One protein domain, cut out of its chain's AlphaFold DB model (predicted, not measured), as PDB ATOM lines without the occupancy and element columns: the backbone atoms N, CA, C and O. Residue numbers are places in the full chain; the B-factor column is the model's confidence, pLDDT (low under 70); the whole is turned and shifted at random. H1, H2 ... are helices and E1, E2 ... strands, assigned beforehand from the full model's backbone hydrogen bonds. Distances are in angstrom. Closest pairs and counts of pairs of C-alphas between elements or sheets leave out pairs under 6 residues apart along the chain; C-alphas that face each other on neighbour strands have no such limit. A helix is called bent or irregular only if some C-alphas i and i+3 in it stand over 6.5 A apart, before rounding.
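What this domain is: This is residues 15 to 147 of the 161 residues of an uncharacterized protein of Candidatus Desantisbacteria bacterium CG2_30_40_21 (UniProt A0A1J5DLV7). One large antiparallel sheet is curled like part of a barrel and folded back on itself, a smaller leaf of E5, E4 and E1 facing a larger leaf of E3, E9, E8, E7 and E6, with E2 as the hinge. The helix H1 and the loop of residues 40 to 51 lie toward one end of the longest axis, and the last printed residues reach the other. The printed part has 133 residues, with one named helix and nine named strands that follow along the chain as E1 H1 E2 E3 E4 E5 E6 E7 E8 E9; the sheet runs, strand beside strand, E5 E4 E1 E2 E3 E9 E8 E7 E6. It is mostly strand and compact, with a radius of gyration of the C-alphas of 15.6 A and spans of 51 by 35 by 31 A.

Where its parts are: Find C-alpha 15 at (114.710, 98.850, 161.356), where E1 begins; it runs to residue 20, 16.6 A. H1, residues 29 to 39, spans 12.3 A and is irregular: C-alphas 31 and 34 are 8.7 A apart. Next read E2, residues 52 to 59, 22.5 A, and E3, residues 65 to 74, 26.5 A. The short strands E4, residues 83 to 86, 10.2 A, and E5, residues 89 to 91, 6.4 A, come before E6, residues 93 to 98, 14.3 A. E7, residues 104 to 114, 29.8 A, bends by 59 degrees at residue 111. E8, residues 117 to 127, spans 32.0 A, and E9, residues 132 to 140, 26.5 A, ends at C-alpha 140, (102.925, 100.836, 156.799).

How they stand to each other: Start at E1, which pairs with E2 over residues 52 to 55 of E2; N 17 and O 53 are 2.9 A apart. Residues 57 to 59 of E2 pair with E3 in a hairpin, N 58 to O 66 at 2.8 A. On the other side of E1 is E4, N 18 to O 85 at 2.8 A, and E4 and E5 form a hairpin, N 91 to O 84 at 2.9 A. E6, E7, E8 and E9 are a meander, each strand the antiparallel neighbour of the one before: look at N 97 and O 105, 2.9 A, N 110 and O 121, 2.9 A, and N 122 and O 137, 2.8 A. E9 pairs with E3, N 69 to O 136 at 2.9 A. Across the fold, the closest C-alphas of E5 and E7, Val 91 and Thr 110, are 5.5 A apart. The edge strands E5 and E6 meet only through their link, E5 running on into E6 at 29 degrees. H1 only grazes the sheet; its closest C-alpha pair with E3 is Phe 36 and Val 74, 7.1 A. In H1, 3 of 7 O i to N i+4 pairs and 6 of 8 O i to N i+3 pairs are within hydrogen-bond range.

The domain as a whole: The C-alphas of Leu 44 and Ile 147, the two farthest apart, are 52.3 A apart. The printed part has no cut. The link from H1 to E2 is long, 12 residues. Mean pLDDT of the printed part is 93.1; residues 143 to 147 are under 70.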
ATOM      1  N   ILE A  15     114.326  97.510 161.808       96.56
ATOM      2  CA  ILE A  15     114.710  98.850 161.356       96.56
ATOM      3  C   ILE A  15     115.686  99.482 162.339       96.56
ATOM      4  O   ILE A  15     115.629  99.178 163.532       96.56
ATOM      5  N   LEU A  16     116.532 100.382 161.854       97.31
ATOM      6  CA  LEU A  16     117.500 101.107 162.669       97.31
ATOM      7  C   LEU A  16     116.995 102.507 163.034       97.31
ATOM      8  O   LEU A  16     116.546 103.280 162.176       97.31
ATOM      9  N   VAL A  17     117.121 102.846 164.314       97.75
ATOM     10  CA  VAL A  17     116.885 104.186 164.856       97.75
ATOM     11  C   VAL A  17     118.165 104.724 165.470       97.75
ATOM     12  O   VAL A  17     118.821 104.044 166.249       97.75
ATOM     13  N   GLU A  18     118.489 105.966 165.146       98.12
ATOM     14  CA  GLU A  18     119.677 106.663 165.621       98.12
ATOM     15  C   GLU A  18     119.279 107.978 166.290       98.12
ATOM     16  O   GLU A  18     118.316 108.640 165.881       98.12
ATOM     17  N   PHE A  19     120.048 108.375 167.298       97.69
ATOM     18  CA  PHE A  19     119.844 109.612 168.044       97.69
ATOM     19  C   PHE A  19     120.980 110.572 167.734       97.69
ATOM     20  O   PHE A  19     122.140 110.167 167.695       97.69
ATOM     21  N   LEU A  20     120.645 111.833 167.476       98.19
ATOM     22  CA  LEU A  20     121.609 112.847 167.068       98.19
ATOM     23  C   LEU A  20     121.542 114.054 168.005       98.19
ATOM     24  O   LEU A  20     120.461 114.431 168.467       98.19
ATOM     25  N   ASN A  21     122.686 114.689 168.231       97.56
ATOM     26  CA  ASN A  21     122.774 115.965 168.932       97.56
ATOM     27  C   ASN A  21     122.227 117.125 168.062       97.56
ATOM     28  O   ASN A  21     121.935 116.930 166.874       97.56
ATOM     29  N   PRO A  22     122.108 118.355 168.596       96.69
ATOM     30  CA  PRO A  22     121.598 119.512 167.858       96.69
ATOM     31  C   PRO A  22     122.408 119.886 166.609       96.69
ATOM     32  O   PRO A  22     121.896 120.560 165.716       96.69
ATOM     33  N   GLN A  23     123.666 119.451 166.527       96.94
ATOM     34  CA  GLN A  23     124.558 119.645 165.383       96.94
ATOM     35  C   GLN A  23     124.394 118.547 164.316       96.94
ATOM     36  O   GLN A  23     125.048 118.598 163.275       96.94
ATOM     37  N   GLY A  24     123.517 117.563 164.545       95.69
ATOM     38  CA  GLY A  24     123.253 116.443 163.642       95.69
ATOM     39  C   GLY A  24     124.285 115.317 163.718       95.69
ATOM     40  O   GLY A  24     124.274 114.425 162.866       95.69
ATOM     41  N   GLN A  25     125.175 115.342 164.710       97.75
ATOM     42  CA  GLN A  25     126.154 114.282 164.943       97.75
ATOM     43  C   GLN A  25     125.519 113.150 165.757       97.75
ATOM     44  O   GLN A  25     124.662 113.431 166.597       97.75
ATOM     45  N   PRO A  26     125.917 111.884 165.542       97.69
ATOM     46  CA  PRO A  26     125.422 110.780 166.352       97.69
ATOM     47  C   PRO A  26     125.746 110.972 167.833       97.69
ATOM     48  O   PRO A  26     126.872 111.322 168.181       97.69
ATOM     49  N   LEU A  27     124.752 110.732 168.683       96.88
ATOM     50  CA  LEU A  27     124.921 110.681 170.127       96.88
ATOM     51  C   LEU A  27     125.616 109.370 170.483       96.88
ATOM     52  O   LEU A  27     125.144 108.320 170.049       96.88
ATOM     53  N   ASN A  28     126.701 109.395 171.247       97.62
ATOM     54  CA  ASN A  28     127.376 108.169 171.663       97.62
ATOM     55  C   ASN A  28     126.744 107.600 172.933       97.62
ATOM     56  O   ASN A  28     126.114 108.308 173.719       97.62
ATOM     57  N   ILE A  29     126.942 106.306 173.166       95.88
ATOM     58  CA  ILE A  29     126.431 105.622 174.359       95.88
ATOM     59  C   ILE A  29     126.983 106.259 175.644       95.88
ATOM     60  O   ILE A  29     126.245 106.417 176.615       95.88
ATOM     61  N   LEU A  30     128.258 106.656 175.651       95.94
ATOM     62  CA  LEU A  30     128.902 107.280 176.809       95.94
ATOM     63  C   LEU A  30     128.276 108.636 177.173       95.94
ATOM     64  O   LEU A  30     128.262 108.990 178.351       95.94
ATOM     65  N   ASP A  31     127.711 109.358 176.200       96.25
ATOM     66  CA  ASP A  31     127.066 110.660 176.421       96.25
ATOM     67  C   ASP A  31     125.789 110.535 177.277       96.25
ATOM     68  O   ASP A  31     125.322 111.515 177.855       96.25
ATOM     69  N   LEU A  32     125.243 109.318 177.400       94.38
ATOM     70  CA  LEU A  32     124.103 108.985 178.263       94.38
ATOM     71  C   LEU A  32     124.531 108.699 179.715       94.38
ATOM     72  O   LEU A  32     123.694 108.519 180.599       94.38
ATOM     73  N   GLY A  33     125.831 108.638 179.992       95.38
ATOM     74  CA  GLY A  33     126.371 108.422 181.330       95.38
ATOM     75  C   GLY A  33     126.412 106.959 181.790       95.38
ATOM     76  O   GLY A  33     125.709 106.071 181.301       95.38
ATOM     77  N   SER A  34     127.264 106.712 182.788       94.44
ATOM     78  CA  SER A  34     127.563 105.375 183.323       94.44
ATOM     79  C   SER A  34     126.352 104.662 183.919       94.44
ATOM     80  O   SER A  34     126.260 103.436 183.840       94.44
ATOM     81  N   ASP A  35     125.415 105.412 184.498       94.00
ATOM     82  CA  ASP A  35     124.225 104.847 185.138       94.00
ATOM     83  C   ASP A  35     123.287 104.237 184.097       94.00
ATOM     84  O   ASP A  35     122.768 103.138 184.297       94.00
ATOM     85  N   PHE A  36     123.128 104.899 182.947       93.88
ATOM     86  CA  PHE A  36     122.365 104.358 181.828       93.88
ATOM     87  C   PHE A  36     123.029 103.107 181.258       93.88
ATOM     88  O   PHE A  36     122.353 102.103 181.037       93.88
ATOM     89  N   MET A  37     124.350 103.135 181.066       94.12
ATOM     90  CA  MET A  37     125.094 101.965 180.589       94.12
ATOM     91  C   MET A  37     124.922 100.777 181.539       94.12
ATOM     92  O   MET A  37     124.574  99.682 181.103       94.12
ATOM     93  N   THR A  38     125.067 101.010 182.845       94.25
ATOM     94  CA  THR A  38     124.906  99.978 183.878       94.25
ATOM     95  C   THR A  38     123.482  99.424 183.898       94.25
ATOM     96  O   THR A  38     123.296  98.208 183.901       94.25
ATOM     97  N   ALA A  39     122.470 100.295 183.849       92.25
ATOM     98  CA  ALA A  39     121.062  99.897 183.853       92.25
ATOM     99  C   ALA A  39     120.665  99.054 182.629       92.25
ATOM    100  O   ALA A  39     119.739  98.250 182.717       92.25
ATOM    101  N   ASN A  40     121.371  99.217 181.507       91.25
ATOM    102  CA  ASN A  40     121.137  98.481 180.265       91.25
ATOM    103  C   ASN A  40     122.193  97.390 180.001       91.25
ATOM    104  O   ASN A  40     122.227  96.840 178.903       91.25
ATOM    105  N   ALA A  41     123.045  97.071 180.985       95.25
ATOM    106  CA  ALA A  41     124.123  96.084 180.872       95.25
ATOM    107  C   ALA A  41     125.058  96.306 179.661       95.25
ATOM    108  O   ALA A  41     125.501  95.354 179.016       95.25
ATOM    109  N   ILE A  42     125.359  97.569 179.350       92.25
ATOM    110  CA  ILE A  42     126.249  97.951 178.253       92.25
ATOM    111  C   ILE A  42     127.687  98.036 178.769       92.25
ATOM    112  O   ILE A  42     127.982  98.778 179.705       92.25
ATOM    113  N   ASP A  43     128.589  97.290 178.133       94.06
ATOM    114  CA  ASP A  43     130.014  97.310 178.461       94.06
ATOM    115  C   ASP A  43     130.673  98.644 178.058       94.06
ATOM    116  O   ASP A  43     130.333  99.250 177.036       94.06
ATOM    117  N   LEU A  44     131.652  99.096 178.850       92.56
ATOM    118  CA  LEU A  44     132.356 100.362 178.629       92.56
ATOM    119  C   LEU A  44     133.065 100.424 177.265       92.56
ATOM    120  O   LEU A  44     133.199 101.507 176.693       92.56
ATOM    121  N   SER A  45     133.476  99.281 176.712       95.88
ATOM    122  CA  SER A  45     134.080  99.187 175.377       95.88
ATOM    123  C   SER A  45     133.167  99.690 174.251       95.88
ATOM    124  O   SER A  45     133.670 100.120 173.212       95.88
ATOM    125  N   TYR A  46     131.848  99.721 174.467       93.00
ATOM    126  CA  TYR A  46     130.869 100.270 173.525       93.00
ATOM    127  C   TYR A  46     130.603 101.767 173.722       93.00
ATOM    128  O   TYR A  46     129.887 102.359 172.923       93.00
ATOM    129  N   GLY A  47     131.179 102.413 174.742       91.56
ATOM    130  CA  GLY A  47     130.845 103.796 175.101       91.56
ATOM    131  C   GLY A  47     131.013 104.804 173.955       91.56
ATOM    132  O   GLY A  47     130.176 105.683 173.782       91.56
ATOM    133  N   ASN A  48     132.048 104.642 173.127       95.62
ATOM    134  CA  ASN A  48     132.310 105.526 171.982       95.62
ATOM    135  C   ASN A  48     131.493 105.177 170.728       95.62
ATOM    136  O   ASN A  48     131.706 105.782 169.678       95.62
ATOM    137  N   GLN A  49     130.620 104.171 170.789       95.88
ATOM    138  CA  GLN A  49     129.744 103.841 169.674       95.88
ATOM    139  C   GLN A  49     128.509 104.745 169.681       95.88
ATOM    140  O   GLN A  49     128.005 105.079 170.759       95.88
ATOM    141  N   PRO A  50     127.983 105.102 168.497       97.38
ATOM    142  CA  PRO A  50     126.691 105.755 168.386       97.38
ATOM    143  C   PRO A  50     125.587 104.949 169.074       97.38
ATOM    144  O   PRO A  50     125.509 103.730 168.926       97.38
ATOM    145  N   LEU A  51     124.688 105.636 169.771       96.56
ATOM    146  CA  LEU A  51     123.446 105.066 170.261       96.56
ATOM    147  C   LEU A  51     122.559 104.729 169.059       96.56
ATOM    148  O   LEU A  51     121.991 105.613 168.407       96.56
ATOM    149  N   GLN A  52     122.420 103.433 168.804       96.25
ATOM    150  CA  GLN A  52     121.536 102.893 167.785       96.25
ATOM    151  C   GLN A  52     120.610 101.849 168.402       96.25
ATOM    152  O   GLN A  52     121.017 101.075 169.267       96.25
ATOM    153  N   ILE A  53     119.357 101.839 167.960       96.75
ATOM    154  CA  ILE A  53     118.330 100.909 168.422       96.75
ATOM    155  C   ILE A  53     117.773 100.172 167.214       96.75
ATOM    156  O   ILE A  53     117.231 100.789 166.294       96.75
ATOM    157  N   GLU A  54     117.876  98.849 167.240       97.06
ATOM    158  CA  GLU A  54     117.171  97.981 166.305       97.06
ATOM    159  C   GLU A  54     115.752  97.726 166.816       97.06
ATOM    160  O   GLU A  54     115.546  97.320 167.960       97.06
ATOM    161  N   ILE A  55     114.755  97.972 165.968       96.69
ATOM    162  CA  ILE A  55     113.349  97.706 166.281       96.69
ATOM    163  C   ILE A  55     112.889  96.514 165.456       96.69
ATOM    164  O   ILE A  55     112.869  96.578 164.226       96.69
ATOM    165  N   GLU A  56     112.482  95.443 166.131       96.44
ATOM    166  CA  GLU A  56     111.973  94.242 165.479       96.44
ATOM    167  C   GLU A  56     110.639  94.486 164.759       96.44
ATOM    168  O   GLU A  56     109.782  95.279 165.163       96.44
ATOM    169  N   LYS A  57     110.453  93.763 163.654       95.00
ATOM    170  CA  LYS A  57     109.206  93.736 162.900       95.00
ATOM    171  C   LYS A  57     108.130  92.987 163.673       95.00
ATOM    172  O   LYS A  57     108.229  91.784 163.904       95.00
ATOM    173  N   HIS A  58     107.009  93.655 163.880       94.31
ATOM    174  CA  HIS A  58     105.767  93.040 164.316       94.31
ATOM    175  C   HIS A  58     104.775  92.923 163.157       94.31
ATOM    176  O   HIS A  58     104.801  93.686 162.189       94.31
ATOM    177  N   VAL A  59     103.871  91.949 163.251       91.56
ATOM    178  CA  VAL A  59     102.785  91.752 162.285       91.56
ATOM    179  C   VAL A  59     101.462  91.989 162.997       91.56
ATOM    180  O   VAL A  59     101.139  91.338 163.987       91.56
ATOM    181  N   SER A  60     100.696  92.961 162.510       88.56
ATOM    182  CA  SER A  60      99.363  93.263 163.033       88.56
ATOM    183  C   SER A  60      98.367  92.142 162.713       88.56
ATOM    184  O   SER A  60      98.591  91.323 161.824       88.56
ATOM    185  N   LYS A  61      97.201  92.157 163.372       85.81
ATOM    186  CA  LYS A  61      96.118  91.180 163.134       85.81
ATOM    187  C   LYS A  61      95.673  91.088 161.666       85.81
ATOM    188  O   LYS A  61      95.192  90.049 161.244       85.81
ATOM    189  N   VAL A  62      95.831  92.171 160.904       85.12
ATOM    190  CA  VAL A  62      95.464  92.260 159.479       85.12
ATOM    191  C   VAL A  62      96.640  91.971 158.533       85.12
ATOM    192  O   VAL A  62      96.552  92.246 157.344       85.12
ATOM    193  N   GLY A  63      97.764  91.461 159.049       84.62
ATOM    194  CA  GLY A  63      98.935  91.073 158.255       84.62
ATOM    195  C   GLY A  63      99.892  92.215 157.892       84.62
ATOM    196  O   GLY A  63     100.916  91.974 157.259       84.62
ATOM    197  N   ASN A  64      99.608  93.455 158.304       87.38
ATOM    198  CA  ASN A  64     100.505  94.582 158.043       87.38
ATOM    199  C   ASN A  64     101.694  94.575 159.004       87.38
ATOM    200  O   ASN A  64     101.503  94.464 160.217       87.38
ATOM    201  N   ALA A  65     102.891  94.751 158.449       91.62
ATOM    202  CA  ALA A  65     104.120  94.924 159.207       91.62
ATOM    203  C   ALA A  65     104.172  96.309 159.868       91.62
ATOM    204  O   ALA A  65     103.874  97.319 159.220       91.62
ATOM    205  N   PHE A  66     104.579  96.353 161.131       95.06
ATOM    206  CA  PHE A  66     104.809  97.577 161.885       95.06
ATOM    207  C   PHE A  66     105.999  97.413 162.832       95.06
ATOM    208  O   PHE A  66     106.402  96.292 163.129       95.06
ATOM    209  N   TYR A  67     106.544  98.533 163.287       97.44
ATOM    210  CA  TYR A  67     107.681  98.582 164.201       97.44
ATOM    211  C   TYR A  67     107.308  99.496 165.357       97.44
ATOM    212  O   TYR A  67     106.805 100.601 165.129       97.44
ATOM    213  N   GLU A  68     107.517  99.038 166.582       97.56
ATOM    214  CA  GLU A  68     107.236  99.815 167.782       97.56
ATOM    215  C   GLU A  68     108.344  99.578 168.797       97.56
ATOM    216  O   GLU A  68     108.701  98.445 169.099       97.56
ATOM    217  N   TYR A  69     108.877 100.667 169.328       97.69
ATOM    218  CA  TYR A  69     109.852 100.643 170.403       97.69
ATOM    219  C   TYR A  69     109.497 101.723 171.406       97.69
ATOM    220  O   TYR A  69     109.052 102.818 171.041       97.69
ATOM    221  N   SER A  70     109.713 101.422 172.681       96.81
ATOM    222  CA  SER A  70     109.650 102.435 173.716       96.81
ATOM    223  C   SER A  70     110.576 102.114 174.870       96.81
ATOM    224  O   SER A  70     110.644 100.962 175.294       96.81
ATOM    225  N   GLN A  71     111.209 103.141 175.424       95.31
ATOM    226  CA  GLN A  71     112.094 103.019 176.575       95.31
ATOM    227  C   GLN A  71     111.909 104.214 177.508       95.31
ATOM    228  O   GLN A  71     111.761 105.349 177.061       95.31
ATOM    229  N   ASN A  72     111.904 103.948 178.814       94.38
ATOM    230  CA  ASN A  72     111.927 104.972 179.857       94.38
ATOM    231  C   ASN A  72     113.358 105.197 180.349       94.38
ATOM    232  O   ASN A  72     114.188 104.292 180.278       94.38
ATOM    233  N   GLY A  73     113.599 106.365 180.942       93.69
ATOM    234  CA  GLY A  73     114.842 106.654 181.645       93.69
ATOM    235  C   GLY A  73     116.044 106.848 180.731       93.69
ATOM    236  O   GLY A  73     117.153 106.538 181.149       93.69
ATOM    237  N   VAL A  74     115.843 107.348 179.510       96.06
ATOM    238  CA  VAL A  74     116.949 107.705 178.615       96.06
ATOM    239  C   VAL A  74     117.443 109.114 178.974       96.06
ATOM    240  O   VAL A  74     116.660 110.062 178.890       96.06
ATOM    241  N   PRO A  75     118.694 109.292 179.426       96.25
ATOM    242  CA  PRO A  75     119.225 110.590 179.836       96.25
ATOM    243  C   PRO A  75     119.807 111.340 178.636       96.25
ATOM    244  O   PRO A  75     121.019 111.427 178.473       96.25
ATOM    245  N   PHE A  76     118.944 111.863 177.764       96.12
ATOM    246  CA  PHE A  76     119.407 112.669 176.636       96.12
ATOM    247  C   PHE A  76     120.100 113.951 177.135       96.12
ATOM    248  O   PHE A  76     119.432 114.769 177.770       96.12
ATOM    249  N   PRO A  77     121.400 114.160 176.845       95.12
ATOM    250  CA  PRO A  77     122.146 115.312 177.356       95.12
ATOM    251  C   PRO A  77     121.671 116.636 176.748       95.12
ATOM    252  O   PRO A  77     121.743 117.673 177.395       95.12
ATOM    253  N   ASP A  78     121.139 116.587 175.524       95.25
ATOM    254  CA  ASP A  78     120.577 117.741 174.816       95.25
ATOM    255  C   ASP A  78     119.056 117.877 175.002       95.25
ATOM    256  O   ASP A  78     118.413 118.680 174.315       95.25
ATOM    257  N   GLU A  79     118.464 117.094 175.910       95.81
ATOM    258  CA  GLU A  79     117.051 117.181 176.276       95.81
ATOM    259  C   GLU A  79     116.117 117.089 175.046       95.81
ATOM    260  O   GLU A  79     116.249 116.217 174.186       95.81
ATOM    261  N   PHE A  80     115.164 118.017 174.912       96.88
ATOM    262  CA  PHE A  80     114.277 118.102 173.753       96.88
ATOM    263  C   PHE A  80     114.969 118.509 172.455       96.88
ATOM    264  O   PHE A  80     114.309 118.495 171.413       96.88
ATOM    265  N   SER A  81     116.247 118.882 172.481       96.31
ATOM    266  CA  SER A  81     117.006 119.256 171.285       96.31
ATOM    267  C   SER A  81     117.606 118.048 170.562       96.31
ATOM    268  O   SER A  81     118.062 118.199 169.430       96.31
ATOM    269  N   THR A  82     117.543 116.851 171.154       97.00
ATOM    270  CA  THR A  82     117.913 115.597 170.490       97.00
ATOM    271  C   THR A  82     117.033 115.336 169.265       97.00
ATOM    272  O   THR A  82     115.801 115.406 169.316       97.00
ATOM    273  N   PHE A  83     117.667 114.994 168.146       97.75
ATOM    274  CA  PHE A  83     116.986 114.544 166.937       97.75
ATOM    275  C   PHE A  83     116.951 113.021 166.861       97.75
ATOM    276  O   PHE A  83     117.807 112.329 167.406       97.75
ATOM    277  N   VAL A  84     115.965 112.500 166.130       98.06
ATOM    278  CA  VAL A  84     115.813 111.064 165.882       98.06
ATOM    279  C   VAL A  84     115.809 110.817 164.380       98.06
ATOM    280  O   VAL A  84     115.085 111.483 163.630       98.06
ATOM    281  N   ARG A  85     116.622 109.860 163.940       98.25
ATOM    282  CA  ARG A  85     116.740 109.420 162.550       98.25
ATOM    283  C   ARG A  85     116.302 107.963 162.455       98.25
ATOM    284  O   ARG A  85     116.766 107.135 163.224       98.25
ATOM    285  N   VAL A  86     115.405 107.655 161.525       97.50
ATOM    286  CA  VAL A  86     114.877 106.299 161.303       97.50
ATOM    287  C   VAL A  86     115.178 105.900 159.869       97.50
ATOM    288  O   VAL A  86     114.740 106.600 158.954       97.50
ATOM    289  N   GLU A  87     115.935 104.820 159.665       95.44
ATOM    290  CA  GLU A  87     116.369 104.372 158.326       95.44
ATOM    291  C   GLU A  87     116.962 105.530 157.495       95.44
ATOM    292  O   GLU A  87     116.547 105.818 156.371       95.44
ATOM    293  N   GLY A  88     117.868 106.302 158.104       95.12
ATOM    294  CA  GLY A  88     118.495 107.471 157.473       95.12
ATOM    295  C   GLY A  88     117.600 108.714 157.335       95.12
ATOM    296  O   GLY A  88     118.095 109.781 156.976       95.12
ATOM    297  N   THR A  89     116.307 108.635 157.665       97.31
ATOM    298  CA  THR A  89     115.359 109.757 157.557       97.31
ATOM    299  C   THR A  89     115.218 110.492 158.889       97.31
ATOM    300  O   THR A  89     114.765 109.915 159.876       97.31
ATOM    301  N   ILE A  90     115.566 111.782 158.929       98.00
ATOM    302  CA  ILE A  90     115.377 112.623 160.122       98.00
ATOM    303  C   ILE A  90     113.881 112.872 160.351       98.00
ATOM    304  O   ILE A  90     113.152 113.264 159.436       98.00
ATOM    305  N   VAL A  91     113.428 112.671 161.587       98.12
ATOM    306  CA  VAL A  91     112.057 112.968 162.008       98.12
ATOM    307  C   VAL A  91     111.985 114.430 162.466       98.12
ATOM    308  O   VAL A  91     112.596 114.783 163.477       98.12
ATOM    309  N   PRO A  92     111.241 115.308 161.765       97.56
ATOM    310  CA  PRO A  92     111.077 116.684 162.193       97.56
ATOM    311  C   PRO A  92     110.137 116.721 163.398       97.56
ATOM    312  O   PRO A  92     108.982 116.293 163.334       97.56
ATOM    313  N   PHE A  93     110.645 117.244 164.505       97.69
ATOM    314  CA  PHE A  93     109.870 117.430 165.719       97.69
ATOM    315  C   PHE A  93     109.148 118.779 165.740       97.69
ATOM    316  O   PHE A  93     109.720 119.816 165.386       97.69
ATOM    317  N   GLY A  94     107.913 118.771 166.235       96.12
ATOM    318  CA  GLY A  94     107.111 119.962 166.482       96.12
ATOM    319  C   GLY A  94     107.510 120.726 167.748       96.12
ATOM    320  O   GLY A  94     108.607 120.571 168.295       96.12
ATOM    321  N   ARG A  95     106.586 121.582 168.202       97.19
ATOM    322  CA  ARG A  95     106.703 122.329 169.464       97.19
ATOM    323  C   ARG A  95     106.464 121.408 170.660       97.19
ATOM    324  O   ARG A  95     105.755 120.414 170.537       97.19
ATOM    325  N   ILE A  96     107.016 121.784 171.811       97.81
ATOM    326  CA  ILE A  96     106.752 121.103 173.080       97.81
ATOM    327  C   ILE A  96     105.301 121.368 173.496       97.81
ATOM    328  O   ILE A  96     104.821 122.503 173.428       97.81
ATOM    329  N   HIS A  97     104.605 120.322 173.923       96.88
ATOM    330  CA  HIS A  97     103.250 120.379 174.460       96.88
ATOM    331  C   HIS A  97     103.093 119.351 175.590       96.88
ATOM    332  O   HIS A  97     103.860 118.393 175.656       96.88
ATOM    333  N   PRO A  98     102.108 119.500 176.488       97.00
ATOM    334  CA  PRO A  98     101.841 118.476 177.488       97.00
ATOM    335  C   PRO A  98     101.332 117.181 176.835       97.00
ATOM    336  O   PRO A  98     100.510 117.202 175.913       97.00
ATOM    337  N   SER A  99     101.810 116.040 177.326       95.00
ATOM    338  CA  SER A  99     101.228 114.718 177.086       95.00
ATOM    339  C   SER A  99      99.873 114.570 177.783       95.00
ATOM    340  O   SER A  99      99.453 115.411 178.580       95.00
ATOM    341  N   LYS A 100      99.214 113.425 177.568       92.06
ATOM    342  CA  LYS A 100      97.984 113.048 178.290       92.06
ATOM    343  C   LYS A 100      98.139 113.056 179.815       92.06
ATOM    344  O   LYS A 100      97.160 113.296 180.509       92.06
ATOM    345  N   ASN A 101      99.350 112.815 180.318       93.19
ATOM    346  CA  ASN A 101      99.649 112.779 181.749       93.19
ATOM    347  C   ASN A 101     100.229 114.111 182.262       93.19
ATOM    348  O   ASN A 101     100.709 114.169 183.387       93.19
ATOM    349  N   GLY A 102     100.229 115.167 181.439       95.94
ATOM    350  CA  GLY A 102     100.744 116.492 181.795       95.94
ATOM    351  C   GLY A 102     102.258 116.670 181.643       95.94
ATOM    352  O   GLY A 102     102.735 117.795 181.727       95.94
ATOM    353  N   ASN A 103     103.011 115.602 181.365       97.19
ATOM    354  CA  ASN A 103     104.458 115.684 181.147       97.19
ATOM    355  C   ASN A 103     104.797 116.445 179.853       97.19
ATOM    356  O   ASN A 103     104.108 116.199 178.857       97.19
ATOM    357  N   PRO A 104     105.841 117.291 179.818       97.81
ATOM    358  CA  PRO A 104     106.318 117.921 178.588       97.81
ATOM    359  C   PRO A 104     106.700 116.883 177.525       97.81
ATOM    360  O   PRO A 104     107.412 115.918 177.803       97.81
ATOM    361  N   THR A 105     106.229 117.076 176.294       98.00
ATOM    362  CA  THR A 105     106.439 116.153 175.174       98.00
ATOM    363  C   THR A 105     106.733 116.906 173.889       98.00
ATOM    364  O   THR A 105     106.091 117.905 173.571       98.00
ATOM    365  N   ARG A 106     107.663 116.369 173.102       97.56
ATOM    366  CA  ARG A 106     107.918 116.758 171.721       97.56
ATOM    367  C   ARG A 106     107.536 115.593 170.806       97.56
ATOM    368  O   ARG A 106     108.100 114.504 170.905       97.56
ATOM    369  N   GLU A 107     106.560 115.814 169.930       97.69
ATOM    370  CA  GLU A 107     106.121 114.838 168.923       97.69
ATOM    371  C   GLU A 107     106.662 115.220 167.542       97.69
ATOM    372  O   GLU A 107     106.656 116.391 167.151       97.69
ATOM    373  N   GLY A 108     107.145 114.230 166.800       97.81
ATOM    374  CA  GLY A 108     107.595 114.375 165.423       97.81
ATOM    375  C   GLY A 108     106.990 113.294 164.545       97.81
ATOM    376  O   GLY A 108     106.738 112.177 164.994       97.81
ATOM    377  N   SER A 109     106.750 113.612 163.275       97.56
ATOM    378  CA  SER A 109     106.312 112.602 162.314       97.56
ATOM    379  C   SER A 109     106.874 112.859 160.928       97.56
ATOM    380  O   SER A 109     107.037 114.003 160.506       97.56
ATOM    381  N   THR A 110     107.171 111.779 160.216       97.38
ATOM    382  CA  THR A 110     107.666 111.822 158.841       97.38
ATOM    383  C   THR A 110     107.170 110.614 158.054       97.38
ATOM    384  O   THR A 110     106.453 109.748 158.570       97.38
ATOM    385  N   GLN A 111     107.528 110.566 156.778       95.50
ATOM    386  CA  GLN A 111     107.364 109.387 155.944       95.50
ATOM    387  C   GLN A 111     108.747 108.864 155.570       95.50
ATOM    388  O   GLN A 111     109.590 109.640 155.130       95.50
ATOM    389  N   ALA A 112     108.963 107.565 155.742       94.12
ATOM    390  CA  ALA A 112     110.229 106.907 155.434       94.12
ATOM    391  C   ALA A 112     109.983 105.714 154.506       94.12
ATOM    392  O   ALA A 112     108.952 105.041 154.608       94.12
ATOM    393  N   ILE A 113     110.919 105.465 153.590       92.88
ATOM    394  CA  ILE A 113     110.916 104.262 152.756       92.88
ATOM    395  C   ILE A 113     111.696 103.181 153.499       92.88
ATOM    396  O   ILE A 113     112.893 103.324 153.712       92.88
ATOM    397  N   ILE A 114     111.020 102.096 153.865       92.00
ATOM    398  CA  ILE A 114     111.582 100.981 154.631       92.00
ATOM    399  C   ILE A 114     111.406  99.714 153.796       92.00
ATOM    400  O   ILE A 114     110.279  99.314 153.494       92.00
ATOM    401  N   GLY A 115     112.510  99.110 153.351       88.31
ATOM    402  CA  GLY A 115     112.472  97.943 152.455       88.31
ATOM    403  C   GLY A 115     111.684  98.176 151.157       88.31
ATOM    404  O   GLY A 115     111.033  97.260 150.662       88.31
ATOM    405  N   GLY A 116     111.684  99.409 150.636       88.25
ATOM    406  CA  GLY A 116     110.936  99.794 149.430       88.25
ATOM    407  C   GLY A 116     109.449 100.099 149.653       88.25
ATOM    408  O   GLY A 116     108.733 100.358 148.691       88.25
ATOM    409  N   VAL A 117     108.973 100.092 150.900       90.19
ATOM    410  CA  VAL A 117     107.579 100.385 151.257       90.19
ATOM    411  C   VAL A 117     107.509 101.690 152.049       90.19
ATOM    412  O   VAL A 117     108.371 101.973 152.873       90.19
ATOM    413  N   LEU A 118     106.478 102.501 151.811       91.75
ATOM    414  CA  LEU A 118     106.275 103.768 152.514       91.75
ATOM    415  C   LEU A 118     105.649 103.540 153.897       91.75
ATOM    416  O   LEU A 118     104.554 102.984 154.015       91.75
ATOM    417  N   TYR A 119     106.313 104.029 154.938       94.69
ATOM    418  CA  TYR A 119     105.842 104.003 156.321       94.69
ATOM    419  C   TYR A 119     105.567 105.419 156.818       94.69
ATOM    420  O   TYR A 119     106.283 106.360 156.477       94.69
ATOM    421  N   LYS A 120     104.535 105.573 157.650       96.56
ATOM    422  CA  LYS A 120     104.396 106.739 158.525       96.56
ATOM    423  C   LYS A 120     105.157 106.438 159.809       96.56
ATOM    424  O   LYS A 120     104.809 105.487 160.508       96.56
ATOM    425  N   VAL A 121     106.155 107.260 160.100       98.00
ATOM    426  CA  VAL A 121     106.956 107.180 161.320       98.00
ATOM    427  C   VAL A 121     106.519 108.300 162.252       98.00
ATOM    428  O   VAL A 121     106.430 109.453 161.824       98.00
ATOM    429  N   THR A 122     106.257 107.969 163.510       98.38
ATOM    430  CA  THR A 122     105.968 108.924 164.577       98.38
ATOM    431  C   THR A 122     106.912 108.672 165.743       98.38
ATOM    432  O   THR A 122     107.113 107.525 166.146       98.38
ATOM    433  N   VAL A 123     107.473 109.745 166.290       98.50
ATOM    434  CA  VAL A 123     108.385 109.712 167.431       98.50
ATOM    435  C   VAL A 123     107.873 110.635 168.526       98.50
ATOM    436  O   VAL A 123     107.459 111.761 168.249       98.50
ATOM    437  N   TYR A 124     107.935 110.167 169.768       98.12
ATOM    438  CA  TYR A 124     107.601 110.927 170.965       98.12
ATOM    439  C   TYR A 124     108.811 110.971 171.892       98.12
ATOM    440  O   TYR A 124     109.289 109.922 172.315       98.12
ATOM    441  N   LEU A 125     109.252 112.172 172.249       97.56
ATOM    442  CA  LEU A 125     110.175 112.421 173.354       97.56
ATOM    443  C   LEU A 125     109.378 113.050 174.487       97.56
ATOM    444  O   LEU A 125     108.760 114.089 174.281       97.56
ATOM    445  N   THR A 126     109.330 112.422 175.655       97.88
ATOM    446  CA  THR A 126     108.576 112.922 176.813       97.88
ATOM    447  C   THR A 126     109.493 113.012 178.015       97.88
ATOM    448  O   THR A 126     110.089 112.011 178.393       97.88
ATOM    449  N   GLU A 127     109.587 114.183 178.624       96.81
ATOM    450  CA  GLU A 127     110.316 114.366 179.877       96.81
ATOM    451  C   GLU A 127     109.540 113.679 181.008       96.81
ATOM    452  O   GLU A 127     108.326 113.853 181.139       96.81
ATOM    453  N   THR A 128     110.200 112.848 181.810       93.19
ATOM    454  CA  THR A 128     109.554 112.185 182.952       93.19
ATOM    455  C   THR A 128     110.419 112.280 184.205       93.19
ATOM    456  O   THR A 128     111.510 112.834 184.187       93.19
ATOM    457  N   LYS A 129     109.950 111.712 185.325       86.31
ATOM    458  CA  LYS A 129     110.763 111.596 186.549       86.31
ATOM    459  C   LYS A 129     112.026 110.748 186.343       86.31
ATOM    460  O   LYS A 129     112.980 110.899 187.094       86.31
ATOM    461  N   THR A 130     112.009 109.847 185.360       70.62
ATOM    462  CA  THR A 130     113.187 109.142 184.848       70.62
ATOM    463  C   THR A 130     113.468 109.666 183.437       70.62
ATOM    464  O   THR A 130     112.609 109.586 182.559       70.62
ATOM    465  N   PRO A 131     114.655 110.243 183.219       89.19
ATOM    466  CA  PRO A 131     114.863 111.508 182.511       89.19
ATOM    467  C   PRO A 131     113.968 111.706 181.282       89.19
ATOM    468  O   PRO A 131     113.097 112.572 181.303       89.19
ATOM    469  N   TYR A 132     114.075 110.847 180.264       96.44
ATOM    470  CA  TYR A 132     113.147 110.863 179.135       96.44
ATOM    471  C   TYR A 132     112.547 109.490 178.838       96.44
ATOM    472  O   TYR A 132     113.192 108.445 178.944       96.44
ATOM    473  N   TYR A 133     111.290 109.513 178.412       96.31
ATOM    474  CA  TYR A 133     110.613 108.435 177.712       96.31
ATOM    475  C   TYR A 133     110.678 108.682 176.205       96.31
ATOM    476  O   TYR A 133     110.247 109.733 175.720       96.31
ATOM    477  N   ILE A 134     111.178 107.696 175.464       97.06
ATOM    478  CA  ILE A 134     111.173 107.662 174.001       97.06
ATOM    479  C   ILE A 134     110.145 106.639 173.527       97.06
ATOM    480  O   ILE A 134     110.071 105.525 174.048       97.06
ATOM    481  N   LYS A 135     109.376 107.000 172.500       97.88
ATOM    482  CA  LYS A 135     108.541 106.066 171.745       97.88
ATOM    483  C   LYS A 135     108.713 106.290 170.254       97.88
ATOM    484  O   LYS A 135     108.537 107.410 169.785       97.88
ATOM    485  N   VAL A 136     108.987 105.226 169.510       97.88
ATOM    486  CA  VAL A 136     109.067 105.228 168.047       97.88
ATOM    487  C   VAL A 136     108.041 104.246 167.508       97.88
ATOM    488  O   VAL A 136     107.959 103.110 167.969       97.88
ATOM    489  N   ILE A 137     107.247 104.687 166.540       97.69
ATOM    490  CA  ILE A 137     106.231 103.871 165.880       97.69
ATOM    491  C   ILE A 137     106.373 104.060 164.375       97.69
ATOM    492  O   ILE A 137     106.303 105.189 163.890       97.69
ATOM    493  N   ALA A 138     106.507 102.974 163.621       96.94
ATOM    494  CA  ALA A 138     106.466 102.991 162.166       96.94
ATOM    495  C   ALA A 138     105.362 102.058 161.662       96.94
ATOM    496  O   ALA A 138     105.445 100.835 161.779       96.94
ATOM    497  N   HIS A 139     104.321 102.635 161.065       94.56
ATOM    498  CA  HIS A 139     103.208 101.893 160.472       94.56
ATOM    499  C   HIS A 139     103.263 101.980 158.950       94.56
ATOM    500  O   HIS A 139     103.424 103.076 158.403       94.56
ATOM    501  N   LYS A 140     103.075 100.845 158.260       90.75
ATOM    502  CA  LYS A 140     102.925 100.836 156.799       90.75
ATOM    503  C   LYS A 140     101.809 101.815 156.435       90.75
ATOM    504  O   LYS A 140     100.696 101.714 156.961       90.75
ATOM    505  N   LYS A 141     102.087 102.770 155.546       83.12
ATOM    506  CA  LYS A 141     101.016 103.594 154.992       83.12
ATOM    507  C   LYS A 141     100.147 102.676 154.132       83.12
ATOM    508  O   LYS A 141     100.711 101.915 153.342       83.12
ATOM    509  N   PRO A 142      98.807 102.725 154.251       71.38
ATOM    510  CA  PRO A 142      97.974 102.070 153.258       71.38
ATOM    511  C   PRO A 142      98.431 102.574 151.891       71.38
ATOM    512  O   PRO A 142      98.595 103.784 151.700       71.38
ATOM    513  N   GLU A 143      98.715 101.645 150.976       63.97
ATOM    514  CA  GLU A 143      98.885 102.003 149.576       63.97
ATOM    515  C   GLU A 143      97.645 102.814 149.225       63.97
ATOM    516  O   GLU A 143      96.523 102.352 149.437       63.97
ATOM    517  N   SER A 144      97.830 104.068 148.816       49.66
ATOM    518  CA  SER A 144      96.726 104.842 148.274       49.66
ATOM    519  C   SER A 144      96.324 104.122 146.993       49.66
ATOM    520  O   SER A 144      96.873 104.367 145.922       49.66
ATOM    521  N   THR A 145      95.412 103.163 147.114       45.31
ATOM    522  CA  THR A 145      94.719 102.543 145.999       45.31
ATOM    523  C   THR A 145      93.800 103.610 145.425       45.31
ATOM    524  O   THR A 145      92.623 103.712 145.750       45.31
ATOM    525  N   GLY A 146      94.391 104.475 144.606       44.09
ATOM    526  CA  GLY A 146      93.705 105.518 143.865       44.09
ATOM    527  C   GLY A 146      94.017 106.914 144.380       44.09
ATOM    528  O   GLY A 146      93.305 107.455 145.222       44.09
ATOM    529  N   ILE A 147      94.974 107.571 143.722       48.09
ATOM    530  CA  ILE A 147      94.723 108.964 143.369       48.09
ATOM    531  C   ILE A 147      93.474 108.918 142.484       48.09
ATOM    532  O   ILE A 147      93.508 108.409 141.362       48.09
TER     533      ILE A 147